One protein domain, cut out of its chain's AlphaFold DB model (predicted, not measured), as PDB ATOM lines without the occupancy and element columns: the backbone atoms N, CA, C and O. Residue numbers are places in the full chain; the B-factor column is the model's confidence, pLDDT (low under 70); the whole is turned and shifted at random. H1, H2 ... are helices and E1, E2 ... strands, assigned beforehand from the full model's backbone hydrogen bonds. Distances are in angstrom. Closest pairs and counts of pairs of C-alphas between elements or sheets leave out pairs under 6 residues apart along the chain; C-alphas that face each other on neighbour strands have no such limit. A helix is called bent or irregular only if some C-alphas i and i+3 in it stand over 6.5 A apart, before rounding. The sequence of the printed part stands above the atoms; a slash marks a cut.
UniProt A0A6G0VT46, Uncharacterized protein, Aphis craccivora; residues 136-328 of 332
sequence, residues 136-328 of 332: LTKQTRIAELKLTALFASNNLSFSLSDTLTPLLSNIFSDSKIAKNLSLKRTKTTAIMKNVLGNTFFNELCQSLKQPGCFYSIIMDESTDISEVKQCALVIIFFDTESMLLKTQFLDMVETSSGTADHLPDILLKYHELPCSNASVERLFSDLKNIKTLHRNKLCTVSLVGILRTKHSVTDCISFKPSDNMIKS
ATOM      1  N   LEU A 136       4.762 -50.390 -19.553       87.31
ATOM      2  CA  LEU A 136       5.269 -49.315 -20.407       87.31
ATOM      3  C   LEU A 136       4.171 -48.729 -21.310       87.31
ATOM      4  O   LEU A 136       4.056 -47.510 -21.436       87.31
ATOM      5  N   THR A 137       3.325 -49.576 -21.903       87.75
ATOM      6  CA  THR A 137       2.181 -49.136 -22.717       87.75
ATOM      7  C   THR A 137       1.184 -48.335 -21.874       87.75
ATOM      8  O   THR A 137       0.741 -47.279 -22.311       87.75
ATOM      9  N   LYS A 138       0.886 -48.767 -20.638       90.19
ATOM     10  CA  LYS A 138       0.033 -48.007 -19.704       90.19
ATOM     11  C   LYS A 138       0.626 -46.632 -19.379       90.19
ATOM     12  O   LYS A 138      -0.079 -45.633 -19.466       90.19
ATOM     13  N   GLN A 139       1.922 -46.566 -19.064       91.12
ATOM     14  CA  GLN A 139       2.625 -45.302 -18.802       91.12
ATOM     15  C   GLN A 139       2.626 -44.368 -20.023       91.12
ATOM     16  O   GLN A 139       2.414 -43.168 -19.872       91.12
ATOM     17  N   THR A 140       2.785 -44.918 -21.230       92.50
ATOM     18  CA  THR A 140       2.695 -44.159 -22.488       92.50
ATOM     19  C   THR A 140       1.290 -43.581 -22.678       92.50
ATOM     20  O   THR A 140       1.157 -42.374 -22.849       92.50
ATOM     21  N   ARG A 141       0.230 -44.394 -22.534       92.75
ATOM     22  CA  ARG A 141      -1.173 -43.932 -22.616       92.75
ATOM     23  C   ARG A 141      -1.469 -42.819 -21.591       92.75
ATOM     24  O   ARG A 141      -2.102 -41.826 -21.935       92.75
ATOM     25  N   ILE A 142      -0.956 -42.928 -20.358       92.25
ATOM     26  CA  ILE A 142      -1.068 -41.877 -19.322       92.25
ATOM     27  C   ILE A 142      -0.369 -40.576 -19.751       92.25
ATOM     28  O   ILE A 142      -0.933 -39.497 -19.566       92.25
ATOM     29  N   ALA A 143       0.834 -40.656 -20.328       93.12
ATOM     30  CA  ALA A 143       1.551 -39.485 -20.833       93.12
ATOM     31  C   ALA A 143       0.791 -38.810 -21.991       93.12
ATOM     32  O   ALA A 143       0.637 -37.590 -21.998       93.12
ATOM     33  N   GLU A 144       0.241 -39.595 -22.920       94.19
ATOM     34  CA  GLU A 144      -0.567 -39.094 -24.038       94.19
ATOM     35  C   GLU A 144      -1.864 -38.421 -23.556       94.19
ATOM     36  O   GLU A 144      -2.227 -37.358 -24.064       94.19
ATOM     37  N   LEU A 145      -2.520 -38.968 -22.524       94.50
ATOM     38  CA  LEU A 145      -3.689 -38.359 -21.875       94.50
ATOM     39  C   LEU A 145      -3.342 -37.037 -21.175       94.50
ATOM     40  O   LEU A 145      -4.045 -36.048 -21.373       94.50
ATOM     41  N   LYS A 146      -2.243 -36.988 -20.407       94.06
ATOM     42  CA  LYS A 146      -1.776 -35.762 -19.733       94.06
ATOM     43  C   LYS A 146      -1.393 -34.659 -20.723       94.06
ATOM     44  O   LYS A 146      -1.805 -33.519 -20.535       94.06
ATOM     45  N   LEU A 147      -0.663 -34.982 -21.794       94.06
ATOM     46  CA  LEU A 147      -0.333 -34.021 -22.856       94.06
ATOM     47  C   LEU A 147      -1.592 -33.523 -23.581       94.06
ATOM     48  O   LEU A 147      -1.719 -32.332 -23.854       94.06
ATOM     49  N   THR A 148      -2.554 -34.410 -23.841       94.12
ATOM     50  CA  THR A 148      -3.830 -34.030 -24.464       94.12
ATOM     51  C   THR A 148      -4.636 -33.087 -23.560       94.12
ATOM     52  O   THR A 148      -5.110 -32.051 -24.030       94.12
ATOM     53  N   ALA A 149      -4.715 -33.373 -22.257       93.88
ATOM     54  CA  ALA A 149      -5.343 -32.495 -21.267       93.88
ATOM     55  C   ALA A 149      -4.629 -31.133 -21.141       93.88
ATOM     56  O   ALA A 149      -5.297 -30.097 -21.083       93.88
ATOM     57  N   LEU A 150      -3.290 -31.109 -21.190       93.56
ATOM     58  CA  LEU A 150      -2.492 -29.878 -21.225       93.56
ATOM     59  C   LEU A 150      -2.862 -29.001 -22.428       93.56
ATOM     60  O   LEU A 150      -3.022 -27.788 -22.269       93.56
ATOM     61  N   PHE A 151      -3.035 -29.602 -23.612       92.38
ATOM     62  CA  PHE A 151      -3.408 -28.858 -24.814       92.38
ATOM     63  C   PHE A 151      -4.815 -28.243 -24.727       92.38
ATOM     64  O   PHE A 151      -4.977 -27.099 -25.145       92.38
ATOM     65  N   ALA A 152      -5.816 -28.942 -24.170       90.94
ATOM     66  CA  ALA A 152      -7.141 -28.345 -23.935       90.94
ATOM     67  C   ALA A 152      -7.082 -27.200 -22.922       90.94
ATOM     68  O   ALA A 152      -7.521 -26.090 -23.216       90.94
ATOM     69  N   SER A 153      -6.522 -27.468 -21.741       89.31
ATOM     70  CA  SER A 153      -6.600 -26.556 -20.595       89.31
ATOM     71  C   SER A 153      -5.950 -25.201 -20.897       89.31
ATOM     72  O   SER A 153      -6.509 -24.153 -20.572       89.31
ATOM     73  N   ASN A 154      -4.825 -25.222 -21.622       88.94
ATOM     74  CA  ASN A 154      -4.056 -24.039 -22.024       88.94
ATOM     75  C   ASN A 154      -4.431 -23.492 -23.414       88.94
ATOM     76  O   ASN A 154      -3.704 -22.666 -23.961       88.94
ATOM     77  N   ASN A 155      -5.537 -23.950 -24.014       87.44
ATOM     78  CA  ASN A 155      -5.988 -23.522 -25.340       87.44
ATOM     79  C   ASN A 155      -4.889 -23.653 -26.424       87.44
ATOM     80  O   ASN A 155      -4.755 -22.773 -27.275       87.44
ATOM     81  N   LEU A 156      -4.093 -24.726 -26.438       89.06
ATOM     82  CA  LEU A 156      -2.978 -24.928 -27.381       89.06
ATOM     83  C   LEU A 156      -3.417 -25.654 -28.664       89.06
ATOM     84  O   LEU A 156      -4.412 -26.378 -28.690       89.06
ATOM     85  N   SER A 157      -2.707 -25.433 -29.774       88.81
ATOM     86  CA  SER A 157      -3.041 -26.077 -31.053       88.81
ATOM     87  C   SER A 157      -2.632 -27.548 -31.042       88.81
ATOM     88  O   SER A 157      -1.478 -27.856 -30.760       88.81
ATOM     89  N   PHE A 158      -3.526 -28.465 -31.420       90.69
ATOM     90  CA  PHE A 158      -3.185 -29.893 -31.484       90.69
ATOM     91  C   PHE A 158      -2.122 -30.212 -32.543       90.69
ATOM     92  O   PHE A 158      -1.434 -31.221 -32.407       90.69
ATOM     93  N   SER A 159      -1.916 -29.351 -33.544       89.75
ATOM     94  CA  SER A 159      -0.792 -29.474 -34.486       89.75
ATOM     95  C   SER A 159       0.573 -29.343 -33.794       89.75
ATOM     96  O   SER A 159       1.557 -29.878 -34.287       89.75
ATOM     97  N   LEU A 160       0.645 -28.715 -32.609       90.19
ATOM     98  CA  LEU A 160       1.869 -28.679 -31.800       90.19
ATOM     99  C   LEU A 160       2.333 -30.088 -31.397       90.19
ATOM    100  O   LEU A 160       3.533 -30.300 -31.252       90.19
ATOM    101  N   SER A 161       1.421 -31.061 -31.263       92.06
ATOM    102  CA  SER A 161       1.796 -32.448 -30.943       92.06
ATOM    103  C   SER A 161       2.660 -33.110 -32.022       92.06
ATOM    104  O   SER A 161       3.518 -33.921 -31.680       92.06
ATOM    105  N   ASP A 162       2.522 -32.702 -33.288       92.31
ATOM    106  CA  ASP A 162       3.313 -33.251 -34.394       92.31
ATOM    107  C   ASP A 162       4.808 -32.883 -34.282       92.31
ATOM    108  O   ASP A 162       5.663 -33.672 -34.684       92.31
ATOM    109  N   THR A 163       5.126 -31.730 -33.675       92.94
ATOM    110  CA  THR A 163       6.504 -31.280 -33.388       92.94
ATOM    111  C   THR A 163       6.953 -31.649 -31.972       92.94
ATOM    112  O   THR A 163       8.096 -32.057 -31.769       92.94
ATOM    113  N   LEU A 164       6.062 -31.530 -30.979       93.38
ATOM    114  CA  LEU A 164       6.387 -31.763 -29.571       93.38
ATOM    115  C   LEU A 164       6.736 -33.229 -29.299       93.38
ATOM    116  O   LEU A 164       7.673 -33.492 -28.556       93.38
ATOM    117  N   THR A 165       6.028 -34.185 -29.903       93.44
ATOM    118  CA  THR A 165       6.273 -35.615 -29.661       93.44
ATOM    119  C   THR A 165       7.677 -36.056 -30.112       93.44
ATOM    120  O   THR A 165       8.403 -36.605 -29.281       93.44
ATOM    121  N   PRO A 166       8.141 -35.764 -31.348       93.44
ATOM    122  CA  PRO A 166       9.538 -35.993 -31.734       93.44
ATOM    123  C   PRO A 166      10.552 -35.245 -30.858       93.44
ATOM    124  O   PRO A 166      11.595 -35.804 -30.522       93.44
ATOM    125  N   LEU A 167      10.246 -34.003 -30.462       93.56
ATOM    126  CA  LEU A 167      11.125 -33.191 -29.619       93.56
ATOM    127  C   LEU A 167      11.303 -33.801 -28.218       93.56
ATOM    128  O   LEU A 167      12.427 -33.891 -27.735       93.56
ATOM    129  N   LEU A 168      10.230 -34.289 -27.589       93.50
ATOM    130  CA  LEU A 168      10.292 -34.984 -26.299       93.50
ATOM    131  C   LEU A 168      11.151 -36.257 -26.380       93.50
ATOM    132  O   LEU A 168      11.944 -36.507 -25.477       93.50
ATOM    133  N   SER A 169      11.051 -37.023 -27.470       92.38
ATOM    134  CA  SER A 169      11.894 -38.207 -27.712       92.38
ATOM    135  C   SER A 169      13.372 -37.879 -27.944       92.38
ATOM    136  O   SER A 169      14.230 -38.723 -27.686       92.38
ATOM    137  N   ASN A 170      13.676 -36.674 -28.434       93.19
ATOM    138  CA  ASN A 170      15.042 -36.186 -28.611       93.19
ATOM    139  C   ASN A 170      15.641 -35.663 -27.293       93.19
ATOM    140  O   ASN A 170      16.753 -36.051 -26.944       93.19
ATOM    141  N   ILE A 171      14.885 -34.854 -26.541       94.94
ATOM    142  CA  ILE A 171      15.297 -34.310 -25.235       94.94
ATOM    143  C   ILE A 171      15.477 -35.440 -24.207       94.94
ATOM    144  O   ILE A 171      16.505 -35.512 -23.540       94.94
ATOM    145  N   PHE A 172      14.507 -36.353 -24.103       93.88
ATOM    146  CA  PHE A 172      14.495 -37.448 -23.125       93.88
ATOM    147  C   PHE A 172      14.898 -38.780 -23.774       93.88
ATOM    148  O   PHE A 172      14.138 -39.750 -23.807       93.88
ATOM    149  N   SER A 173      16.108 -38.808 -24.340       89.56
ATOM    150  CA  SER A 173      16.639 -39.948 -25.105       89.56
ATOM    151  C   SER A 173      16.889 -41.223 -24.277       89.56
ATOM    152  O   SER A 173      17.047 -42.308 -24.841       89.56
ATOM    153  N   ASP A 174      16.879 -41.130 -22.952       92.56
ATOM    154  CA  ASP A 174      16.910 -42.231 -21.986       92.56
ATOM    155  C   ASP A 174      15.516 -42.854 -21.753       92.56
ATOM    156  O   ASP A 174      15.381 -44.061 -21.518       92.56
ATOM    157  N   SER A 175      14.458 -42.051 -21.880       92.75
ATOM    158  CA  SER A 175      13.089 -42.433 -21.546       92.75
ATOM    159  C   SER A 175      12.455 -43.359 -22.586       92.75
ATOM    160  O   SER A 175      12.128 -42.978 -23.713       92.75
ATOM    161  N   LYS A 176      12.163 -44.595 -22.162       92.25
ATOM    162  CA  LYS A 176      11.348 -45.551 -22.936       92.25
ATOM    163  C   LYS A 176       9.921 -45.041 -23.176       92.25
ATOM    164  O   LYS A 176       9.314 -45.401 -24.176       92.25
ATOM    165  N   ILE A 177       9.389 -44.210 -22.273       92.50
ATOM    166  CA  ILE A 177       8.042 -43.631 -22.395       92.50
ATOM    167  C   ILE A 177       8.032 -42.579 -23.507       92.50
ATOM    168  O   ILE A 177       7.132 -42.597 -24.341       92.50
ATOM    169  N   ALA A 178       9.049 -41.708 -23.556       90.31
ATOM    170  CA  ALA A 178       9.175 -40.704 -24.612       90.31
ATOM    171  C   ALA A 178       9.312 -41.372 -25.988       90.31
ATOM    172  O   ALA A 178       8.522 -41.091 -26.881       90.31
ATOM    173  N   LYS A 179      10.211 -42.358 -26.130       91.12
ATOM    174  CA  LYS A 179      10.391 -43.114 -27.387       91.12
ATOM    175  C   LYS A 179       9.124 -43.812 -27.894       91.12
ATOM    176  O   LYS A 179       8.953 -43.934 -29.101       91.12
ATOM    177  N   ASN A 180       8.248 -44.259 -26.992       90.94
ATOM    178  CA  ASN A 180       6.981 -44.904 -27.345       90.94
ATOM    179  C   ASN A 180       5.825 -43.908 -27.579       90.94
ATOM    180  O   ASN A 180       4.744 -44.319 -28.010       90.94
ATOM    181  N   LEU A 181       6.025 -42.616 -27.298       91.81
ATOM    182  CA  LEU A 181       5.020 -41.575 -27.482       91.81
ATOM    183  C   LEU A 181       4.699 -41.420 -28.976       91.81
ATOM    184  O   LEU A 181       5.576 -41.148 -29.793       91.81
ATOM    185  N   SER A 182       3.428 -41.586 -29.347       90.00
ATOM    186  CA  SER A 182       2.959 -41.549 -30.744       90.00
ATOM    187  C   SER A 182       1.859 -40.502 -30.950       90.00
ATOM    188  O   SER A 182       1.038 -40.590 -31.866       90.00
ATOM    189  N   LEU A 183       1.846 -39.484 -30.086       92.75
ATOM    190  CA  LEU A 183       0.851 -38.425 -30.068       92.75
ATOM    191  C   LEU A 183       1.067 -37.449 -31.232       92.75
ATOM    192  O   LEU A 183       2.042 -36.704 -31.268       92.75
ATOM    193  N   LYS A 184       0.134 -37.461 -32.181       92.56
ATOM    194  CA  LYS A 184       0.058 -36.573 -33.351       92.56
ATOM    195  C   LYS A 184      -1.326 -35.946 -33.433       92.56
ATOM    196  O   LYS A 184      -2.269 -36.507 -32.870       92.56
ATOM    197  N   ARG A 185      -1.501 -34.861 -34.196       91.31
ATOM    198  CA  ARG A 185      -2.737 -34.051 -34.255       91.31
ATOM    199  C   ARG A 185      -4.024 -34.881 -34.310       91.31
ATOM    200  O   ARG A 185      -4.948 -34.627 -33.536       91.31
ATOM    201  N   THR A 186      -4.100 -35.880 -35.193       90.88
ATOM    202  CA  THR A 186      -5.286 -36.748 -35.335       90.88
ATOM    203  C   THR A 186      -5.543 -37.586 -34.079       90.88
ATOM    204  O   THR A 186      -6.676 -37.627 -33.603       90.88
ATOM    205  N   LYS A 187      -4.496 -38.186 -33.498       92.25
ATOM    206  CA  LYS A 187      -4.576 -38.990 -32.268       92.25
ATOM    207  C   LYS A 187      -4.957 -38.118 -31.067       92.25
ATOM    208  O   LYS A 187      -5.901 -38.448 -30.361       92.25
ATOM    209  N   THR A 188      -4.327 -36.952 -30.914       93.12
ATOM    210  CA  THR A 188      -4.680 -35.919 -29.921       93.12
ATOM    211  C   THR A 188      -6.156 -35.525 -30.023       93.12
ATOM    212  O   THR A 188      -6.860 -35.472 -29.020       93.12
ATOM    213  N   THR A 189      -6.660 -35.321 -31.246       91.50
ATOM    214  CA  THR A 189      -8.073 -34.987 -31.494       91.50
ATOM    215  C   THR A 189      -9.013 -36.140 -31.113       91.50
ATOM    216  O   THR A 189     -10.069 -35.893 -30.534       91.50
ATOM    217  N   ALA A 190      -8.644 -37.391 -31.410       92.12
ATOM    218  CA  ALA A 190      -9.434 -38.569 -31.053       92.12
ATOM    219  C   ALA A 190      -9.481 -38.792 -29.532       92.12
ATOM    220  O   ALA A 190     -10.564 -38.976 -28.980       92.12
ATOM    221  N   ILE A 191      -8.335 -38.694 -28.846       93.81
ATOM    222  CA  ILE A 191      -8.241 -38.784 -27.379       93.81
ATOM    223  C   ILE A 191      -9.078 -37.677 -26.723       93.81
ATOM    224  O   ILE A 191      -9.849 -37.951 -25.805       93.81
ATOM    225  N   MET A 192      -8.977 -36.440 -27.223       93.12
ATOM    226  CA  MET A 192      -9.740 -35.296 -26.717       93.12
ATOM    227  C   MET A 192     -11.252 -35.535 -26.767       93.12
ATOM    228  O   MET A 192     -11.942 -35.352 -25.769       93.12
ATOM    229  N   LYS A 193     -11.769 -35.937 -27.934       90.00
ATOM    230  CA  LYS A 193     -13.207 -36.130 -28.157       90.00
ATOM    231  C   LYS A 193     -13.740 -37.359 -27.433       90.00
ATOM    232  O   LYS A 193     -14.702 -37.272 -26.677       90.00
ATOM    233  N   ASN A 194     -13.111 -38.502 -27.692       91.06
ATOM    234  CA  ASN A 194     -13.707 -39.808 -27.439       91.06
ATOM    235  C   ASN A 194     -13.265 -40.403 -26.092       91.06
ATOM    236  O   ASN A 194     -13.969 -41.261 -25.563       91.06
ATOM    237  N   VAL A 195     -12.133 -39.947 -25.531       93.12
ATOM    238  CA  VAL A 195     -11.724 -40.271 -24.155       93.12
ATOM    239  C   VAL A 195     -12.110 -39.132 -23.220       93.12
ATOM    240  O   VAL A 195     -13.131 -39.230 -22.555       93.12
ATOM    241  N   LEU A 196     -11.346 -38.036 -23.193       92.31
ATOM    242  CA  LEU A 196     -11.461 -37.012 -22.146       92.31
ATOM    243  C   LEU A 196     -12.851 -36.358 -22.127       92.31
ATOM    244  O   LEU A 196     -13.569 -36.462 -21.134       92.31
ATOM    245  N   GLY A 197     -13.271 -35.754 -23.241       90.00
ATOM    246  CA  GLY A 197     -14.557 -35.062 -23.345       90.00
ATOM    247  C   GLY A 197     -15.781 -35.964 -23.146       90.00
ATOM    248  O   GLY A 197     -16.815 -35.485 -22.687       90.00
ATOM    249  N   ASN A 198     -15.673 -37.259 -23.455       90.31
ATOM    250  CA  ASN A 198     -16.735 -38.234 -23.207       90.31
ATOM    251  C   ASN A 198     -16.741 -38.714 -21.746       90.31
ATOM    252  O   ASN A 198     -17.797 -38.784 -21.128       90.31
ATOM    253  N   THR A 199     -15.578 -39.011 -21.159       91.62
ATOM    254  CA  THR A 199     -15.479 -39.443 -19.757       91.62
ATOM    255  C   THR A 199     -15.965 -38.350 -18.807       91.62
ATOM    256  O   THR A 199     -16.856 -38.626 -18.011       91.62
ATOM    257  N   PHE A 200     -15.505 -37.103 -18.967       91.19
ATOM    258  CA  PHE A 200     -15.964 -35.987 -18.130       91.19
ATOM    259  C   PHE A 200     -17.461 -35.681 -18.293       91.19
ATOM    260  O   PHE A 200     -18.113 -35.287 -17.330       91.19
ATOM    261  N   PHE A 201     -18.026 -35.882 -19.490       89.69
ATOM    262  CA  PHE A 201     -19.473 -35.767 -19.697       89.69
ATOM    263  C   PHE A 201     -20.244 -36.839 -18.924       89.69
ATOM    264  O   PHE A 201     -21.209 -36.525 -18.238       89.69
ATOM    265  N   ASN A 202     -19.797 -38.094 -18.997       89.50
ATOM    266  CA  ASN A 202     -20.448 -39.200 -18.302       89.50
ATOM    267  C   ASN A 202     -20.320 -39.075 -16.774       89.50
ATOM    268  O   ASN A 202     -21.289 -39.343 -16.072       89.50
ATOM    269  N   GLU A 203     -19.173 -38.613 -16.265       89.00
ATOM    270  CA  GLU A 203     -18.960 -38.303 -14.843       89.00
ATOM    271  C   GLU A 203     -19.907 -37.185 -14.364       89.00
ATOM    272  O   GLU A 203     -20.591 -37.352 -13.352       89.00
ATOM    273  N   LEU A 204     -20.043 -36.095 -15.134       87.88
ATOM    274  CA  LEU A 204     -21.014 -35.028 -14.863       87.88
ATOM    275  C   LEU A 204     -22.456 -35.562 -14.868       87.88
ATOM    276  O   LEU A 204     -23.184 -35.385 -13.894       87.88
ATOM    277  N   CYS A 205     -22.870 -36.282 -15.914       85.62
ATOM    278  CA  CYS A 205     -24.204 -36.882 -15.983       85.62
ATOM    279  C   CYS A 205     -24.474 -37.882 -14.847       85.62
ATOM    280  O   CYS A 205     -25.616 -38.002 -14.408       85.62
ATOM    281  N   GLN A 206     -23.457 -38.594 -14.353       86.25
ATOM    282  CA  GLN A 206     -23.595 -39.503 -13.215       86.25
ATOM    283  C   GLN A 206     -23.778 -38.748 -11.890       86.25
ATOM    284  O   GLN A 206     -24.561 -39.200 -11.056       86.25
ATOM    285  N   SER A 207     -23.108 -37.605 -11.706       84.19
ATOM    286  CA  SER A 207     -23.304 -36.714 -10.551       84.19
ATOM    287  C   SER A 207     -24.720 -36.117 -10.536       84.19
ATOM    288  O   SER A 207     -25.437 -36.236  -9.544       84.19
ATOM    289  N   LEU A 208     -25.182 -35.595 -11.678       83.19
ATOM    290  CA  LEU A 208     -26.512 -34.985 -11.826       83.19
ATOM    291  C   LEU A 208     -27.673 -35.975 -11.618       83.19
ATOM    292  O   LEU A 208     -28.759 -35.578 -11.210       83.19
ATOM    293  N   LYS A 209     -27.445 -37.267 -11.882       83.31
ATOM    294  CA  LYS A 209     -28.430 -38.346 -11.685       83.31
ATOM    295  C   LYS A 209     -28.511 -38.872 -10.249       83.31
ATOM    296  O   LYS A 209     -29.290 -39.792  -9.997       83.31
ATOM    297  N   GLN A 210     -27.721 -38.348  -9.309       82.25
ATOM    298  CA  GLN A 210     -27.828 -38.771  -7.912       82.25
ATOM    299  C   GLN A 210     -29.149 -38.284  -7.287       82.25
ATOM    300  O   GLN A 210     -29.562 -37.146  -7.525       82.25
ATOM    301  N   PRO A 211     -29.829 -39.114  -6.472       79.50
ATOM    302  CA  PRO A 211     -31.086 -38.726  -5.841       79.50
ATOM    303  C   PRO A 211     -30.876 -37.525  -4.911       79.50
ATOM    304  O   PRO A 211     -29.990 -37.534  -4.059       79.50
ATOM    305  N   GLY A 212     -31.699 -36.488  -5.077       75.94
ATOM    306  CA  GLY A 212     -31.561 -35.222  -4.349       75.94
ATOM    307  C   GLY A 212     -30.546 -34.240  -4.946       75.94
ATOM    308  O   GLY A 212     -30.357 -33.167  -4.377       75.94
ATOM    309  N   CYS A 213     -29.919 -34.548  -6.090       77.25
ATOM    310  CA  CYS A 213     -29.176 -33.547  -6.848       77.25
ATOM    311  C   CYS A 213     -30.158 -32.565  -7.506       77.25
ATOM    312  O   CYS A 213     -30.926 -32.936  -8.395       77.25
ATOM    313  N   PHE A 214     -30.123 -31.308  -7.066       79.56
ATOM    314  CA  PHE A 214     -30.812 -30.204  -7.725       79.56
ATOM    315  C   PHE A 214     -29.813 -29.406  -8.557       79.56
ATOM    316  O   PHE A 214     -28.712 -29.072  -8.105       79.56
ATOM    317  N   TYR A 215     -30.221 -29.080  -9.774       82.62
ATOM    318  CA  TYR A 215     -29.417 -28.346 -10.735       82.62
ATOM    319  C   TYR A 215     -30.329 -27.529 -11.655       82.62
ATOM    320  O   TYR A 215     -31.550 -27.668 -11.638       82.62
ATOM    321  N   SER A 216     -29.716 -26.667 -12.453       81.81
ATOM    322  CA  SER A 216     -30.371 -25.736 -13.357       81.81
ATOM    323  C   SER A 216     -29.576 -25.614 -14.649       81.81
ATOM    324  O   SER A 216     -28.365 -25.403 -14.603       81.81
ATOM    325  N   ILE A 217     -30.248 -25.665 -15.795       79.44
ATOM    326  CA  ILE A 217     -29.659 -25.384 -17.105       79.44
ATOM    327  C   ILE A 217     -29.800 -23.905 -17.456       79.44
ATOM    328  O   ILE A 217     -30.877 -23.328 -17.338       79.44
ATOM    329  N   ILE A 218     -28.718 -23.338 -17.973       79.88
ATOM    330  CA  ILE A 218     -28.712 -22.111 -18.761       79.88
ATOM    331  C   ILE A 218     -28.500 -22.516 -20.220       79.88
ATOM    332  O   ILE A 218     -27.608 -23.315 -20.522       79.88
ATOM    333  N   MET A 219     -29.299 -21.949 -21.117       77.94
ATOM    334  CA  MET A 219     -29.108 -22.049 -22.562       77.94
ATOM    335  C   MET A 219     -28.869 -20.649 -23.104       77.94
ATOM    336  O   MET A 219     -29.609 -19.737 -22.744       77.94
ATOM    337  N   ASP A 220     -27.864 -20.480 -23.957       77.50
ATOM    338  CA  ASP A 220     -27.575 -19.180 -24.564       77.50
ATOM    339  C   ASP A 220     -27.010 -19.337 -25.983       77.50
ATOM    340  O   ASP A 220     -26.318 -20.314 -26.290       77.50
ATOM    341  N   GLU A 221     -27.343 -18.410 -26.878       73.81
ATOM    342  CA  GLU A 221     -26.914 -18.436 -28.278       73.81
ATOM    343  C   GLU A 221     -25.559 -17.729 -28.417       73.81
ATOM    344  O   GLU A 221     -25.410 -16.555 -28.087       73.81
ATOM    345  N   SER A 222     -24.541 -18.422 -28.933       71.50
ATOM    346  CA  SER A 222     -23.230 -17.807 -29.115       71.50
ATOM    347  C   SER A 222     -23.224 -16.881 -30.331       71.50
ATOM    348  O   SER A 222     -23.377 -17.340 -31.468       71.50
ATOM    349  N   THR A 223     -22.938 -15.599 -30.114       57.22
ATOM    350  CA  THR A 223     -22.674 -14.621 -31.179       57.22
ATOM    351  C   THR A 223     -21.250 -14.781 -31.730       57.22
ATOM    352  O   THR A 223     -20.383 -13.935 -31.505       57.22
ATOM    353  N   ASP A 224     -20.974 -15.899 -32.401       54.94
ATOM    354  CA  ASP A 224     -19.680 -16.148 -33.045       54.94
ATOM    355  C   ASP A 224     -19.677 -15.725 -34.525       54.94
ATOM    356  O   ASP A 224     -20.712 -15.676 -35.180       54.94
ATOM    357  N   ILE A 225     -18.486 -15.482 -35.078       52.50
ATOM    358  CA  ILE A 225     -18.233 -15.106 -36.487       52.50
ATOM    359  C   ILE A 225     -18.320 -16.354 -37.412       52.50
ATOM    360  O   ILE A 225     -17.822 -16.390 -38.535       52.50
ATOM    361  N   SER A 226     -18.933 -17.424 -36.910       54.50
ATOM    362  CA  SER A 226     -19.160 -18.704 -37.572       54.50
ATOM    363  C   SER A 226     -20.417 -18.627 -38.441       54.50
ATOM    364  O   SER A 226     -21.445 -18.129 -37.997       54.50
ATOM    365  N   GLU A 227     -20.366 -19.185 -39.655       58.00
ATOM    366  CA  GLU A 227     -21.541 -19.318 -40.540       58.00
ATOM    367  C   GLU A 227     -22.658 -20.178 -39.913       58.00
ATOM    368  O   GLU A 227     -23.824 -20.054 -40.277       58.00
ATOM    369  N   VAL A 228     -22.303 -21.039 -38.953       68.75
ATOM    370  CA  VAL A 228     -23.227 -21.890 -38.195       68.75
ATOM    371  C   VAL A 228     -23.508 -21.251 -36.836       68.75
ATOM    372  O   VAL A 228     -22.569 -21.030 -36.060       68.75
ATOM    373  N   LYS A 229     -24.788 -20.997 -36.533       74.94
ATOM    374  CA  LYS A 229     -25.257 -20.605 -35.194       74.94
ATOM    375  C   LYS A 229     -25.071 -21.773 -34.222       74.94
ATOM    376  O   LYS A 229     -25.249 -22.937 -34.580       74.94
ATOM    377  N   GLN A 230     -24.678 -21.472 -32.989       79.19
ATOM    378  CA  GLN A 230     -24.432 -22.478 -31.956       79.19
ATOM    379  C   GLN A 230     -25.100 -22.044 -30.652       79.19
ATOM    380  O   GLN A 230     -25.007 -20.882 -30.262       79.19
ATOM    381  N   CYS A 231     -25.745 -22.979 -29.961       80.19
ATOM    382  CA  CYS A 231     -26.293 -22.778 -28.625       80.19
ATOM    383  C   CYS A 231     -25.425 -23.514 -27.601       80.19
ATOM    384  O   CYS A 231     -25.128 -24.703 -27.756       80.19
ATOM    385  N   ALA A 232     -24.991 -22.798 -26.566       83.00
ATOM    386  CA  ALA A 232     -24.241 -23.338 -25.446       83.00
ATOM    387  C   ALA A 232     -25.190 -23.758 -24.317       83.00
ATOM    388  O   ALA A 232     -26.057 -22.987 -23.909       83.00
ATOM    389  N   LEU A 233     -24.978 -24.962 -23.783       83.19
ATOM    390  CA  LEU A 233     -25.674 -25.488 -22.614       83.19
ATOM    391  C   LEU A 233     -24.711 -25.494 -21.422       83.19
ATOM    392  O   LEU A 233     -23.650 -26.127 -21.454       83.19
ATOM    393  N   VAL A 234     -25.092 -24.802 -20.353       84.56
ATOM    394  CA  VAL A 234     -24.348 -24.723 -19.089       84.56
ATOM    395  C   VAL A 234     -25.237 -25.237 -17.973       84.56
ATOM    396  O   VAL A 234     -26.428 -24.954 -17.953       84.56
ATOM    397  N   ILE A 235     -24.663 -25.979 -17.031       85.06
ATOM    398  CA  ILE A 235     -25.382 -26.493 -15.871       85.06
ATOM    399  C   ILE A 235     -24.808 -25.916 -14.580       85.06
ATOM    400  O   ILE A 235     -23.593 -25.862 -14.382       85.06
ATOM    401  N   ILE A 236     -25.700 -25.462 -13.706       86.12
ATOM    402  CA  ILE A 236     -25.411 -25.043 -12.339       86.12
ATOM    403  C   ILE A 236     -25.965 -26.118 -11.416       86.12
ATOM    404  O   ILE A 236     -27.161 -26.375 -11.454       86.12
ATOM    405  N   PHE A 237     -25.131 -26.730 -10.585       86.31
ATOM    406  CA  PHE A 237     -25.545 -27.785  -9.662       86.31
ATOM    407  C   PHE A 237     -24.840 -27.646  -8.317       86.31
ATOM    408  O   PHE A 237     -23.735 -27.106  -8.240       86.31
ATOM    409  N   PHE A 238     -25.478 -28.116  -7.245       85.44
ATOM    410  CA  PHE A 238     -24.793 -28.246  -5.964       85.44
ATOM    411  C   PHE A 238     -24.015 -29.560  -5.948       85.44
ATOM    412  O   PHE A 238     -24.608 -30.638  -5.977       85.44
ATOM    413  N   ASP A 239     -22.688 -29.469  -5.923       84.19
ATOM    414  CA  ASP A 239     -21.833 -30.639  -5.801       84.19
ATOM    415  C   ASP A 239     -21.665 -31.018  -4.329       84.19
ATOM    416  O   ASP A 239     -21.086 -30.270  -3.538       84.19
ATOM    417  N   THR A 240     -22.150 -32.205  -3.979       81.62
ATOM    418  CA  THR A 240     -22.104 -32.750  -2.622       81.62
ATOM    419  C   THR A 240     -20.707 -33.190  -2.188       81.62
ATOM    420  O   THR A 240     -20.469 -33.275  -0.988       81.62
ATOM    421  N   GLU A 241     -19.771 -33.436  -3.116       82.25
ATOM    422  CA  GLU A 241     -18.391 -33.804  -2.766       82.25
ATOM    423  C   GLU A 241     -17.587 -32.576  -2.318       82.25
ATOM    424  O   GLU A 241     -16.940 -32.601  -1.273       82.25
ATOM    425  N   SER A 242     -17.653 -31.477  -3.078       82.62
ATOM    426  CA  SER A 242     -16.980 -30.221  -2.708       82.62
ATOM    427  C   SER A 242     -17.806 -29.284  -1.821       82.62
ATOM    428  O   SER A 242     -17.269 -28.281  -1.356       82.62
ATOM    429  N   MET A 243     -19.084 -29.598  -1.574       84.81
ATOM    430  CA  MET A 243     -20.046 -28.768  -0.832       84.81
ATOM    431  C   MET A 243     -20.191 -27.342  -1.397       84.81
ATOM    432  O   MET A 243     -20.382 -26.374  -0.657       84.81
ATOM    433  N   LEU A 244     -20.097 -27.206  -2.724       85.62
ATOM    434  CA  LEU A 244     -20.110 -25.927  -3.432       85.62
ATOM    435  C   LEU A 244     -21.056 -25.952  -4.636       85.62
ATOM    436  O   LEU A 244     -21.212 -26.961  -5.325       85.62
ATOM    437  N   LEU A 245     -21.644 -24.791  -4.929       84.38
ATOM    438  CA  LEU A 245     -22.378 -24.568  -6.169       84.38
ATOM    439  C   LEU A 245     -21.379 -24.488  -7.335       84.38
ATOM    440  O   LEU A 245     -20.569 -23.562  -7.402       84.38
ATOM    441  N   LYS A 246     -21.430 -25.456  -8.252       84.94
ATOM    442  CA  LYS A 246     -20.576 -25.520  -9.442       84.94
ATOM    443  C   LYS A 246     -21.350 -25.097 -10.684       84.94
ATOM    444  O   LYS A 246     -22.488 -25.503 -10.889       84.94
ATOM    445  N   THR A 247     -20.694 -24.319 -11.543       85.75
ATOM    446  CA  THR A 247     -21.157 -23.984 -12.895       85.75
ATOM    447  C   THR A 247     -20.237 -24.670 -13.898       85.75
ATOM    448  O   THR A 247     -19.042 -24.369 -13.936       85.75
ATOM    449  N   GLN A 248     -20.764 -25.585 -14.706       85.69
ATOM    450  CA  GLN A 248     -19.977 -26.393 -15.639       85.69
ATOM    451  C   GLN A 248     -20.601 -26.402 -17.036       85.69
ATOM    452  O   GLN A 248     -21.816 -26.330 -17.204       85.69
ATOM    453  N   PHE A 249     -19.752 -26.478 -18.059       88.25
ATOM    454  CA  PHE A 249     -20.194 -26.633 -19.440       88.25
ATOM    455  C   PHE A 249     -20.757 -28.043 -19.664       88.25
ATOM    456  O   PHE A 249     -20.072 -29.028 -19.381       88.25
ATOM    457  N   LEU A 250     -21.983 -28.135 -20.186       86.81
ATOM    458  CA  LEU A 250     -22.670 -29.400 -20.445       86.81
ATOM    459  C   LEU A 250     -22.446 -29.857 -21.893       86.81
ATOM    460  O   LEU A 250     -21.859 -30.915 -22.137       86.81
ATOM    461  N   ASP A 251     -22.899 -29.065 -22.865       86.38
ATOM    462  CA  ASP A 251     -22.807 -29.381 -24.294       86.38
ATOM    463  C   ASP A 251     -22.922 -28.116 -25.160       86.38
ATOM    464  O   ASP A 251     -23.257 -27.038 -24.675       86.38
ATOM    465  N   MET A 252     -22.657 -28.247 -26.458       84.50
ATOM    466  CA  MET A 252     -22.942 -27.208 -27.448       84.50
ATOM    467  C   MET A 252     -23.568 -27.840 -28.684       84.50
ATOM    468  O   MET A 252     -23.057 -28.831 -29.207       84.50
ATOM    469  N   VAL A 253     -24.662 -27.247 -29.153       81.75
ATOM    470  CA  VAL A 253     -25.464 -27.754 -30.270       81.75
ATOM    471  C   VAL A 253     -25.454 -26.738 -31.409       81.75
ATOM    472  O   VAL A 253     -25.539 -25.536 -31.174       81.75
ATOM    473  N   GLU A 254     -25.333 -27.215 -32.644       79.50
ATOM    474  CA  GLU A 254     -25.477 -26.392 -33.850       79.50
ATOM    475  C   GLU A 254     -26.967 -26.157 -34.132       79.50
ATOM    476  O   GLU A 254     -27.752 -27.106 -34.139       79.50
ATOM    477  N   THR A 255     -27.364 -24.906 -34.365       72.69
ATOM    478  CA  THR A 255     -28.737 -24.533 -34.726       72.69
ATOM    479  C   THR A 255     -28.780 -24.085 -36.187       72.69
ATOM    480  O   THR A 255     -28.073 -23.175 -36.612       72.69
ATOM    481  N   SER A 256     -29.608 -24.756 -36.991       62.31
ATOM    482  CA  SER A 256     -29.764 -24.502 -38.434       62.31
ATOM    483  C   SER A 256     -30.570 -23.238 -38.748       62.31
ATOM    484  O   SER A 256     -30.435 -22.672 -39.829       62.31
ATOM    485  N   SER A 257     -31.399 -22.797 -37.803       57.44
ATOM    486  CA  SER A 257     -32.202 -21.581 -37.880       57.44
ATOM    487  C   SER A 257     -32.099 -20.820 -36.561       57.44
ATOM    488  O   SER A 257     -32.051 -21.430 -35.494       57.44
ATOM    489  N   GLY A 258     -32.112 -19.487 -36.616       55.34
ATOM    490  CA  GLY A 258     -32.185 -18.615 -35.433       55.34
ATOM    491  C   GLY A 258     -33.585 -18.556 -34.814       55.34
ATOM    492  O   GLY A 258     -34.013 -17.490 -34.382       55.34
ATOM    493  N   THR A 259     -34.317 -19.669 -34.849       53.75
ATOM    494  CA  THR A 259     -35.724 -19.781 -34.456       53.75
ATOM    495  C   THR A 259     -35.828 -20.760 -33.293       53.75
ATOM    496  O   THR A 259     -35.124 -21.768 -33.260       53.75
ATOM    497  N   ALA A 260     -36.700 -20.465 -32.328       57.12
ATOM    498  CA  ALA A 260     -36.795 -21.218 -31.077       57.12
ATOM    499  C   ALA A 260     -37.270 -22.676 -31.248       57.12
ATOM    500  O   ALA A 260     -37.145 -23.457 -30.310       57.12
ATOM    501  N   ASP A 261     -37.772 -23.051 -32.426       57.66
ATOM    502  CA  ASP A 261     -38.456 -24.321 -32.709       57.66
ATOM    503  C   ASP A 261     -37.613 -25.577 -32.423       57.66
ATOM    504  O   ASP A 261     -38.166 -26.625 -32.107       57.66
ATOM    505  N   HIS A 262     -36.279 -25.476 -32.476       62.38
ATOM    506  CA  HIS A 262     -35.366 -26.585 -32.159       62.38
ATOM    507  C   HIS A 262     -34.925 -26.636 -30.684       62.38
ATOM    508  O   HIS A 262     -34.338 -27.629 -30.251       62.38
ATOM    509  N   LEU A 263     -35.201 -25.596 -29.887       63.25
ATOM    510  CA  LEU A 263     -34.860 -25.576 -28.459       63.25
ATOM    511  C   LEU A 263     -35.641 -26.633 -27.650       63.25
ATOM    512  O   LEU A 263     -35.011 -27.272 -26.809       63.25
ATOM    513  N   PRO A 264     -36.946 -26.893 -27.899       59.88
ATOM    514  CA  PRO A 264     -37.666 -27.993 -27.261       59.88
ATOM    515  C   PRO A 264     -37.059 -29.365 -27.549       59.88
ATOM    516  O   PRO A 264     -36.958 -30.153 -26.623       59.88
ATOM    517  N   ASP A 265     -36.598 -29.650 -28.772       63.09
ATOM    518  CA  ASP A 265     -35.974 -30.942 -29.113       63.09
ATOM    519  C   ASP A 265     -34.623 -31.132 -28.404       63.09
ATOM    520  O   ASP A 265     -34.295 -32.217 -27.913       63.09
ATOM    521  N   ILE A 266     -33.844 -30.050 -28.295       63.12
ATOM    522  CA  ILE A 266     -32.598 -30.023 -27.524       63.12
ATOM    523  C   ILE A 266     -32.901 -30.236 -26.036       63.12
ATOM    524  O   ILE A 266     -32.267 -31.079 -25.405       63.12
ATOM    525  N   LEU A 267     -33.901 -29.546 -25.484       63.53
ATOM    526  CA  LEU A 267     -34.373 -29.766 -24.117       63.53
ATOM    527  C   LEU A 267     -34.970 -31.166 -23.923       63.53
ATOM    528  O   LEU A 267     -34.785 -31.733 -22.861       63.53
ATOM    529  N   LEU A 268     -35.610 -31.774 -24.926       61.81
ATOM    530  CA  LEU A 268     -36.159 -33.137 -24.878       61.81
ATOM    531  C   LEU A 268     -35.060 -34.206 -24.799       61.81
ATOM    532  O   LEU A 268     -35.216 -35.213 -24.110       61.81
ATOM    533  N   LYS A 269     -33.897 -33.961 -25.414       63.47
ATOM    534  CA  LYS A 269     -32.685 -34.773 -25.196       63.47
ATOM    535  C   LYS A 269     -32.181 -34.700 -23.742       63.47
ATOM    536  O   LYS A 269     -31.468 -35.597 -23.292       63.47
ATOM    537  N   TYR A 270     -32.571 -33.656 -23.013       64.12
ATOM    538  CA  TYR A 270     -32.214 -33.359 -21.626       64.12
ATOM    539  C   TYR A 270     -33.471 -33.165 -20.740       64.12
ATOM    540  O   TYR A 270     -33.452 -32.368 -19.808       64.12
ATOM    541  N   HIS A 271     -34.581 -33.870 -21.021       46.41
ATOM    542  CA  HIS A 271     -35.931 -33.505 -20.527       46.41
ATOM    543  C   HIS A 271     -36.163 -33.687 -19.016       46.41
ATOM    544  O   HIS A 271     -37.240 -33.404 -18.498       46.41
ATOM    545  N   GLU A 272     -35.167 -34.196 -18.301       44.69
ATOM    546  CA  GLU A 272     -35.199 -34.337 -16.847       44.69
ATOM    547  C   GLU A 272     -34.834 -33.012 -16.144       44.69
ATOM    548  O   GLU A 272     -34.958 -32.926 -14.924       44.69
ATOM    549  N   LEU A 273     -34.361 -31.995 -16.887       51.56
ATOM    550  CA  LEU A 273     -33.520 -30.933 -16.339       51.56
ATOM    551  C   LEU A 273     -34.179 -29.517 -16.372       51.56
ATOM    552  O   LEU A 273     -34.436 -29.008 -17.464       51.56
ATOM    553  N   PRO A 274     -34.438 -28.831 -15.230       41.41
ATOM    554  CA  PRO A 274     -35.077 -27.503 -15.213       41.41
ATOM    555  C   PRO A 274     -34.110 -26.352 -15.556       41.41
ATOM    556  O   PRO A 274     -32.895 -26.491 -15.419       41.41
ATOM    557  N   CYS A 275     -34.641 -25.193 -15.970       45.72
ATOM    558  CA  CYS A 275     -33.854 -24.037 -16.434       45.72
ATOM    559  C   CYS A 275     -33.859 -22.827 -15.476       45.72
ATOM    560  O   CYS A 275     -34.838 -22.580 -14.775       45.72
ATOM    561  N   SER A 276     -32.785 -22.029 -15.517       45.03
ATOM    562  CA  SER A 276     -32.665 -20.699 -14.896       45.03
ATOM    563  C   SER A 276     -31.572 -19.882 -15.590       45.03
ATOM    564  O   SER A 276     -30.711 -20.433 -16.275       45.03
ATOM    565  N   ASN A 277     -31.573 -18.565 -15.382       46.19
ATOM    566  CA  ASN A 277     -30.728 -17.619 -16.107       46.19
ATOM    567  C   ASN A 277     -29.635 -17.064 -15.177       46.19
ATOM    568  O   ASN A 277     -29.933 -16.309 -14.253       46.19
ATOM    569  N   ALA A 278     -28.365 -17.404 -15.421       47.34
ATOM    570  CA  ALA A 278     -27.210 -16.843 -14.711       47.34
ATOM    571  C   ALA A 278     -25.963 -16.784 -15.621       47.34
ATOM    572  O   ALA A 278     -25.936 -17.403 -16.680       47.34
ATOM    573  N   SER A 279     -24.955 -15.992 -15.233       51.91
ATOM    574  CA  SER A 279     -23.914 -15.483 -16.147       51.91
ATOM    575  C   SER A 279     -23.101 -16.560 -16.890       51.91
ATOM    576  O   SER A 279     -22.378 -17.358 -16.289       51.91
ATOM    577  N   VAL A 280     -23.173 -16.503 -18.224       58.91
ATOM    578  CA  VAL A 280     -22.499 -17.401 -19.182       58.91
ATOM    579  C   VAL A 280     -21.183 -16.819 -19.728       58.91
ATOM    580  O   VAL A 280     -20.436 -17.502 -20.428       58.91
ATOM    581  N   GLU A 281     -20.852 -15.569 -19.383       61.47
ATOM    582  CA  GLU A 281     -19.762 -14.780 -19.988       61.47
ATOM    583  C   GLU A 281     -18.389 -15.467 -19.943       61.47
ATOM    584  O   GLU A 281     -17.601 -15.373 -20.888       61.47
ATOM    585  N   ARG A 282     -18.100 -16.208 -18.862       67.50
ATOM    586  CA  ARG A 282     -16.832 -16.937 -18.711       67.50
ATOM    587  C   ARG A 282     -16.668 -18.015 -19.789       67.50
ATOM    588  O   ARG A 282     -15.577 -18.147 -20.340       67.50
ATOM    589  N   LEU A 283     -17.748 -18.717 -20.143       71.31
ATOM    590  CA  LEU A 283     -17.735 -19.714 -21.214       71.31
ATOM    591  C   LEU A 283     -17.493 -19.061 -22.580       71.31
ATOM    592  O   LEU A 283     -16.708 -19.578 -23.371       71.31
ATOM    593  N   PHE A 284     -18.130 -17.920 -22.858       72.88
ATOM    594  CA  PHE A 284     -17.932 -17.206 -24.123       72.88
ATOM    595  C   PHE A 284     -16.515 -16.639 -24.268       72.88
ATOM    596  O   PHE A 284     -15.954 -16.656 -25.365       72.88
ATOM    597  N   SER A 285     -15.894 -16.218 -23.163       75.56
ATOM    598  CA  SER A 285     -14.471 -15.868 -23.140       75.56
ATOM    599  C   SER A 285     -13.589 -17.071 -23.504       75.56
ATOM    600  O   SER A 285     -12.729 -16.972 -24.381       75.56
ATOM    601  N   ASP A 286     -13.844 -18.246 -22.920       76.38
ATOM    602  CA  ASP A 286     -13.095 -19.465 -23.246       76.38
ATOM    603  C   ASP A 286     -13.328 -19.956 -24.684       76.38
ATOM    604  O   ASP A 286     -12.367 -20.311 -25.368       76.38
ATOM    605  N   LEU A 287     -14.560 -19.878 -25.194       75.62
ATOM    606  CA  LEU A 287     -14.891 -20.118 -26.603       75.62
ATOM    607  C   LEU A 287     -14.060 -19.230 -27.540       75.62
ATOM    608  O   LEU A 287     -13.422 -19.744 -28.463       75.62
ATOM    609  N   LYS A 288     -13.997 -17.921 -27.262       74.06
ATOM    610  CA  LYS A 288     -13.195 -16.941 -28.013       74.06
ATOM    611  C   LYS A 288     -11.690 -17.233 -27.944       74.06
ATOM    612  O   LYS A 288     -10.980 -17.062 -28.932       74.06
ATOM    613  N   ASN A 289     -11.199 -17.728 -26.806       77.50
ATOM    614  CA  ASN A 289      -9.796 -18.118 -26.636       77.50
ATOM    615  C   ASN A 289      -9.436 -19.436 -27.354       77.50
ATOM    616  O   ASN A 289      -8.283 -19.634 -27.751       77.50
ATOM    617  N   ILE A 290     -10.398 -20.346 -27.539       77.31
ATOM    618  CA  ILE A 290     -10.210 -21.596 -28.294       77.31
ATOM    619  C   ILE A 290     -10.290 -21.324 -29.805       77.31
ATOM    620  O   ILE A 290      -9.372 -21.700 -30.546       77.31
ATOM    621  N   LYS A 291     -11.338 -20.619 -30.258       70.88
ATOM    622  CA  LYS A 291     -11.544 -20.172 -31.649       70.88
ATOM    623  C   LYS A 291     -10.673 -18.952 -31.987       70.88
ATOM    624  O   LYS A 291     -11.156 -17.869 -32.302       70.88
ATOM    625  N   THR A 292      -9.353 -19.131 -31.959       67.19
ATOM    626  CA  THR A 292      -8.416 -18.109 -32.456       67.19
ATOM    627  C   THR A 292      -8.527 -17.948 -33.977       67.19
ATOM    628  O   THR A 292      -8.975 -18.861 -34.666       67.19
ATOM    629  N   LEU A 293      -8.032 -16.836 -34.536       57.22
ATOM    630  CA  LEU A 293      -7.974 -16.590 -35.994       57.22
ATOM    631  C   LEU A 293      -7.366 -17.761 -36.798       57.22
ATOM    632  O   LEU A 293      -7.790 -18.033 -37.916       57.22
ATOM    633  N   HIS A 294      -6.410 -18.490 -36.213       56.53
ATOM    634  CA  HIS A 294      -5.758 -19.655 -36.825       56.53
ATOM    635  C   HIS A 294      -6.492 -20.998 -36.571       56.53
ATOM    636  O   HIS A 294      -6.082 -22.039 -37.077       56.53
ATOM    637  N   ARG A 295      -7.563 -21.003 -35.764       66.31
ATOM    638  CA  ARG A 295      -8.356 -22.185 -35.360       66.31
ATOM    639  C   ARG A 295      -9.870 -21.939 -35.410       66.31
ATOM    640  O   ARG A 295     -10.632 -22.592 -34.703       66.31
ATOM    641  N   ASN A 296     -10.318 -21.016 -36.256       61.41
ATOM    642  CA  ASN A 296     -11.735 -20.686 -36.414       61.41
ATOM    643  C   ASN A 296     -12.578 -21.870 -36.941       61.41
ATOM    644  O   ASN A 296     -13.726 -22.027 -36.542       61.41
ATOM    645  N   LYS A 297     -12.001 -22.762 -37.760       67.06
ATOM    646  CA  LYS A 297     -12.676 -23.946 -38.341       67.06
ATOM    647  C   LYS A 297     -12.672 -25.205 -37.450       67.06
ATOM    648  O   LYS A 297     -12.547 -26.325 -37.948       67.06
ATOM    649  N   LEU A 298     -12.783 -25.061 -36.128       75.56
ATOM    650  CA  LEU A 298     -12.983 -26.206 -35.229       75.56
ATOM    651  C   LEU A 298     -14.452 -26.654 -35.252       75.56
ATOM    652  O   LEU A 298     -15.325 -25.912 -34.812       75.56
ATOM    653  N   CYS A 299     -14.725 -27.884 -35.706       82.31
ATOM    654  CA  CYS A 299     -16.082 -28.438 -35.652       82.31
ATOM    655  C   CYS A 299     -16.566 -28.624 -34.205       82.31
ATOM    656  O   CYS A 299     -15.762 -28.942 -33.318       82.31
ATOM    657  N   THR A 300     -17.875 -28.486 -33.980       81.75
ATOM    658  CA  THR A 300     -18.502 -28.402 -32.647       81.75
ATOM    659  C   THR A 300     -18.138 -29.567 -31.734       81.75
ATOM    660  O   THR A 300     -17.754 -29.347 -30.592       81.75
ATOM    661  N   VAL A 301     -18.086 -30.800 -32.248       84.94
ATOM    662  CA  VAL A 301     -17.655 -31.983 -31.474       84.94
ATOM    663  C   VAL A 301     -16.232 -31.830 -30.901       84.94
ATOM    664  O   VAL A 301     -15.934 -32.320 -29.815       84.94
ATOM    665  N   SER A 302     -15.326 -31.145 -31.610       86.25
ATOM    666  CA  SER A 302     -13.971 -30.850 -31.102       86.25
ATOM    667  C   SER A 302     -14.010 -29.806 -29.992       86.25
ATOM    668  O   SER A 302     -13.307 -29.942 -28.994       86.25
ATOM    669  N   LEU A 303     -14.833 -28.776 -30.183       86.75
ATOM    670  CA  LEU A 303     -14.999 -27.652 -29.269       86.75
ATOM    671  C   LEU A 303     -15.613 -28.103 -27.939       86.75
ATOM    672  O   LEU A 303     -15.056 -27.816 -26.885       86.75
ATOM    673  N   VAL A 304     -16.672 -28.916 -28.003       88.31
ATOM    674  CA  VAL A 304     -17.302 -29.589 -26.859       88.31
ATOM    675  C   VAL A 304     -16.280 -30.414 -26.074       88.31
ATOM    676  O   VAL A 304     -16.185 -30.276 -24.856       88.31
ATOM    677  N   GLY A 305     -15.466 -31.233 -26.754       88.31
ATOM    678  CA  GLY A 305     -14.429 -32.039 -26.102       88.31
ATOM    679  C   GLY A 305     -13.361 -31.199 -25.386       88.31
ATOM    680  O   GLY A 305     -12.971 -31.529 -24.264       88.31
ATOM    681  N   ILE A 306     -12.933 -30.087 -25.999       89.94
ATOM    682  CA  ILE A 306     -11.982 -29.138 -25.398       89.94
ATOM    683  C   ILE A 306     -12.595 -28.457 -24.172       89.94
ATOM    684  O   ILE A 306     -11.966 -28.458 -23.119       89.94
ATOM    685  N   LEU A 307     -13.810 -27.912 -24.284       89.06
ATOM    686  CA  LEU A 307     -14.487 -27.193 -23.198       89.06
ATOM    687  C   LEU A 307     -14.755 -28.094 -21.991       89.06
ATOM    688  O   LEU A 307     -14.396 -27.732 -20.873       89.06
ATOM    689  N   ARG A 308     -15.292 -29.301 -22.212       90.81
ATOM    690  CA  ARG A 308     -15.487 -30.298 -21.145       90.81
ATOM    691  C   ARG A 308     -14.172 -30.636 -20.446       90.81
ATOM    692  O   ARG A 308     -14.115 -30.634 -19.225       90.81
ATOM    693  N   THR A 309     -13.098 -30.855 -21.206       90.00
ATOM    694  CA  THR A 309     -11.770 -31.134 -20.634       90.00
ATOM    695  C   THR A 309     -11.225 -29.943 -19.845       90.00
ATOM    696  O   THR A 309     -10.759 -30.120 -18.728       90.00
ATOM    697  N   LYS A 310     -11.324 -28.726 -20.389       89.62
ATOM    698  CA  LYS A 310     -10.834 -27.487 -19.769       89.62
ATOM    699  C   LYS A 310     -11.561 -27.146 -18.465       89.62
ATOM    700  O   LYS A 310     -10.922 -26.698 -17.522       89.62
ATOM    701  N   HIS A 311     -12.876 -27.361 -18.400       86.44
ATOM    702  CA  HIS A 311     -13.663 -27.102 -17.189       86.44
ATOM    703  C   HIS A 311     -13.491 -28.199 -16.122       86.44
ATOM    704  O   HIS A 311     -13.722 -27.928 -14.947       86.44
ATOM    705  N   SER A 312     -13.086 -29.415 -16.507       87.06
ATOM    706  CA  SER A 312     -12.880 -30.540 -15.578       87.06
ATOM    707  C   SER A 312     -11.429 -30.708 -15.109       87.06
ATOM    708  O   SER A 312     -11.198 -31.232 -14.022       87.06
ATOM    709  N   VAL A 313     -10.438 -30.269 -15.895       87.38
ATOM    710  CA  VAL A 313      -9.008 -30.348 -15.556       87.38
ATOM    711  C   VAL A 313      -8.497 -28.971 -15.133       87.38
ATOM    712  O   VAL A 313      -8.027 -28.185 -15.950       87.38
ATOM    713  N   THR A 314      -8.567 -28.687 -13.832       77.25
ATOM    714  CA  THR A 314      -8.073 -27.428 -13.247       77.25
ATOM    715  C   THR A 314      -6.548 -27.374 -13.143       77.25
ATOM    716  O   THR A 314      -5.955 -26.332 -13.406       77.25
ATOM    717  N   ASP A 315      -5.900 -28.497 -12.819       84.62
ATOM    718  CA  ASP A 315      -4.442 -28.643 -12.819       84.62
ATOM    719  C   ASP A 315      -4.006 -29.905 -13.584       84.62
ATOM    720  O   ASP A 315      -4.307 -31.043 -13.218       84.62
ATOM    721  N   CYS A 316      -3.230 -29.699 -14.649       82.56
ATOM    722  CA  CYS A 316      -2.691 -30.769 -15.488       82.56
ATOM    723  C   CYS A 316      -1.580 -31.590 -14.803       82.56
ATOM    724  O   CYS A 316      -1.312 -32.730 -15.209       82.56
ATOM    725  N   ILE A 317      -0.917 -31.036 -13.780       84.94
ATOM    726  CA  ILE A 317       0.178 -31.693 -13.059       84.94
ATOM    727  C   ILE A 317      -0.402 -32.780 -12.149       84.94
ATOM    728  O   ILE A 317      -0.051 -33.958 -12.298       84.94
ATOM    729  N   SER A 318      -1.346 -32.414 -11.277       85.38
ATOM    730  CA  SER A 318      -2.048 -33.338 -10.378       85.38
ATOM    731  C   SER A 318      -3.075 -34.237 -11.072       85.38
ATOM    732  O   SER A 318      -3.380 -35.298 -10.524       85.38
ATOM    733  N   PHE A 319      -3.549 -33.899 -12.282       88.75
ATOM    734  CA  PHE A 319      -4.482 -34.734 -13.053       88.75
ATOM    735  C   PHE A 319      -4.016 -36.198 -13.152       88.75
ATOM    736  O   PHE A 319      -2.919 -36.494 -13.641       88.75
ATOM    737  N   LYS A 320      -4.863 -37.133 -12.715       89.38
ATOM    738  CA  LYS A 320      -4.636 -38.582 -12.784       89.38
ATOM    739  C   LYS A 320      -5.695 -39.194 -13.706       89.38
ATOM    740  O   LYS A 320      -6.854 -39.245 -13.304       89.38
ATOM    741  N   PRO A 321      -5.332 -39.653 -14.918       90.06
ATOM    742  CA  PRO A 321      -6.285 -40.322 -15.796       90.06
ATOM    743  C   PRO A 321      -6.841 -41.593 -15.150       90.06
ATOM    744  O   PRO A 321      -6.086 -42.362 -14.551       90.06
ATOM    745  N   SER A 322      -8.147 -41.824 -15.287       88.94
ATOM    746  CA  SER A 322      -8.801 -43.010 -14.732       88.94
ATOM    747  C   SER A 322      -8.514 -44.265 -15.565       88.94
ATOM    748  O   SER A 322      -8.185 -44.206 -16.753       88.94
ATOM    749  N   ASP A 323      -8.674 -45.436 -14.949       86.81
ATOM    750  CA  ASP A 323      -8.445 -46.737 -15.593       86.81
ATOM    751  C   ASP A 323      -9.297 -46.931 -16.864       86.81
ATOM    752  O   ASP A 323      -8.861 -47.580 -17.818       86.81
ATOM    753  N   ASN A 324     -10.485 -46.319 -16.903       87.25
ATOM    754  CA  ASN A 324     -11.384 -46.314 -18.058       87.25
ATOM    755  C   ASN A 324     -10.785 -45.536 -19.244       87.25
ATOM    756  O   ASN A 324     -10.879 -45.989 -20.383       87.25
ATOM    757  N   MET A 325     -10.097 -44.415 -18.985       90.00
ATOM    758  CA  MET A 325      -9.400 -43.640 -20.022       90.00
ATOM    759  C   MET A 325      -8.210 -44.417 -20.616       90.00
ATOM    760  O   MET A 325      -7.918 -44.330 -21.808       90.00
ATOM    761  N   ILE A 326      -7.513 -45.210 -19.796       88.44
ATOM    762  CA  ILE A 326      -6.332 -45.991 -20.215       88.44
ATOM    763  C   ILE A 326      -6.735 -47.233 -21.036       88.44
ATOM    764  O   ILE A 326      -5.988 -47.673 -21.918       88.44
ATOM    765  N   LYS A 327      -7.916 -47.803 -20.762       85.00
ATOM    766  CA  LYS A 327      -8.453 -49.011 -21.415       85.00
ATOM    767  C   LYS A 327      -9.327 -48.727 -22.649       85.00
ATOM    768  O   LYS A 327      -9.830 -49.672 -23.238       85.00
ATOM    769  N   SER A 328      -9.518 -47.467 -23.046       82.56
ATOM    770  CA  SER A 328     -10.364 -47.106 -24.195       82.56
ATOM    771  C   SER A 328      -9.844 -47.650 -25.534       82.56
ATOM    772  O   SER A 328      -8.648 -47.561 -25.798       82.56
TER     773      SER A 328
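What this domain is: This is residues 136 to 328 of the 332 residues of an uncharacterized protein of Aphis craccivora (UniProt A0A6G0VT46). A strongly twisted sheet of three strands stands across one end of the domain, and a cluster of three helices, H1, H2 and H3, makes the other end; the long helix H4 runs from that cluster to the sheet, crossed by H7, which packs on edge strand E3. H5 lies on the far side of the sheet from the helix cluster, and the link after it, residues 270 to 280, wraps round the E1 edge to H6, which grazes the sheet and touches H7. The 193 printed residues hold eight named helices and three named strands, in the order H1 H2 H3 H4 E1 E2 E3 H5 H6 H7 H8; the sheet runs E1 E2 E3, antiparallel throughout, and the class is mixed, helices and strands. The whole is compact, with a radius of gyration of the C-alphas of 18.0 A and spans of 57 by 40 by 24 A.

Where its parts are: The sheet is made of E1, residues 215 to 222, 22.1 A from first to last C-alpha; E2, residues 229 to 239, 31.2 A; and E3, residues 244 to 255, 32.5 A. C-alpha 215 is at (-29.417, -28.346, -10.735). Before it come H1, residues 136 to 153, 25.7 A, beginning with C-alpha 136 at (5.269, -49.315, -20.407); H2, residues 160 to 171, 16.0 A; H3, residues 176 to 180, 6.2 A; and H4, residues 185 to 208, the longest helix at 32.7 A. After it come H5, residues 260 to 269, 15.3 A; H6, residues 281 to 290, 14.4 A; H7, residues 300 to 312, 18.1 A; and H8, residues 323 to 326, 5.1 A, ending with C-alpha 326 at (-6.332, -45.991, -20.215). H5 is only just irregular: C-alphas 261 and 264 are 6.6 A apart.

How they stand to each other: The strands form a meander, each the antiparallel neighbour of the one before, and both E1 with E2 and E2 with E3 are hairpins. Within hydrogen-bond range are N 218 and O 234 at 2.8 A between E1 and E2, and N 237 and O 246 at 2.9 A between E2 and E3. H7 is on the sheet at a height of 8.2 A, over E3 and along the strands, at 1 degrees to E3 on the local plane; the closest C-alphas of the two are those of Asp 251 and Val 304, 6.1 A apart. H4 is on the opposite face from H7, and H5 on the same face as H4, at a height of 8.8 A. H6 only grazes the sheet, with residues 283 to 287. H4 touches H7 at a steep tilt of 60 degrees, the same way; their closest C-alphas, of Gly 197 and Gly 305, are 4.1 A apart. H1 touches H4 with residues 144 to 152 alone, about perpendicular at 80 degrees; the C-alphas of Thr 148 and Thr 188 are closest, at 5.8 A. H2 and H4 touch only at their ends, closest at the C-alphas of Ser 161 and Arg 185, 5.8 A. H3 touches H1, closest at the C-alphas of Thr 140 and Ile 177, 5.4 A. H8 touches H1, closest at the C-alphas of Arg 141 and Ile 326, 6.1 A. Every O i to N i+4 pair is within hydrogen-bond range in H1, H3, H6 and H7; the counts are 7 of 8 in H2, 17 of 20 in H4 and 4 of 6 in H5, and H8 is too short for such a pair.

The domain as a whole: The two C-alphas farthest apart, of Asp 174 and Asp 261, are 59.2 A apart. The printed part has no cut, and H5 to H6 is the long link. The mean pLDDT of the printed part is 80.8; residues 223 to 228, 256 to 282 and 292 to 297 are under 70.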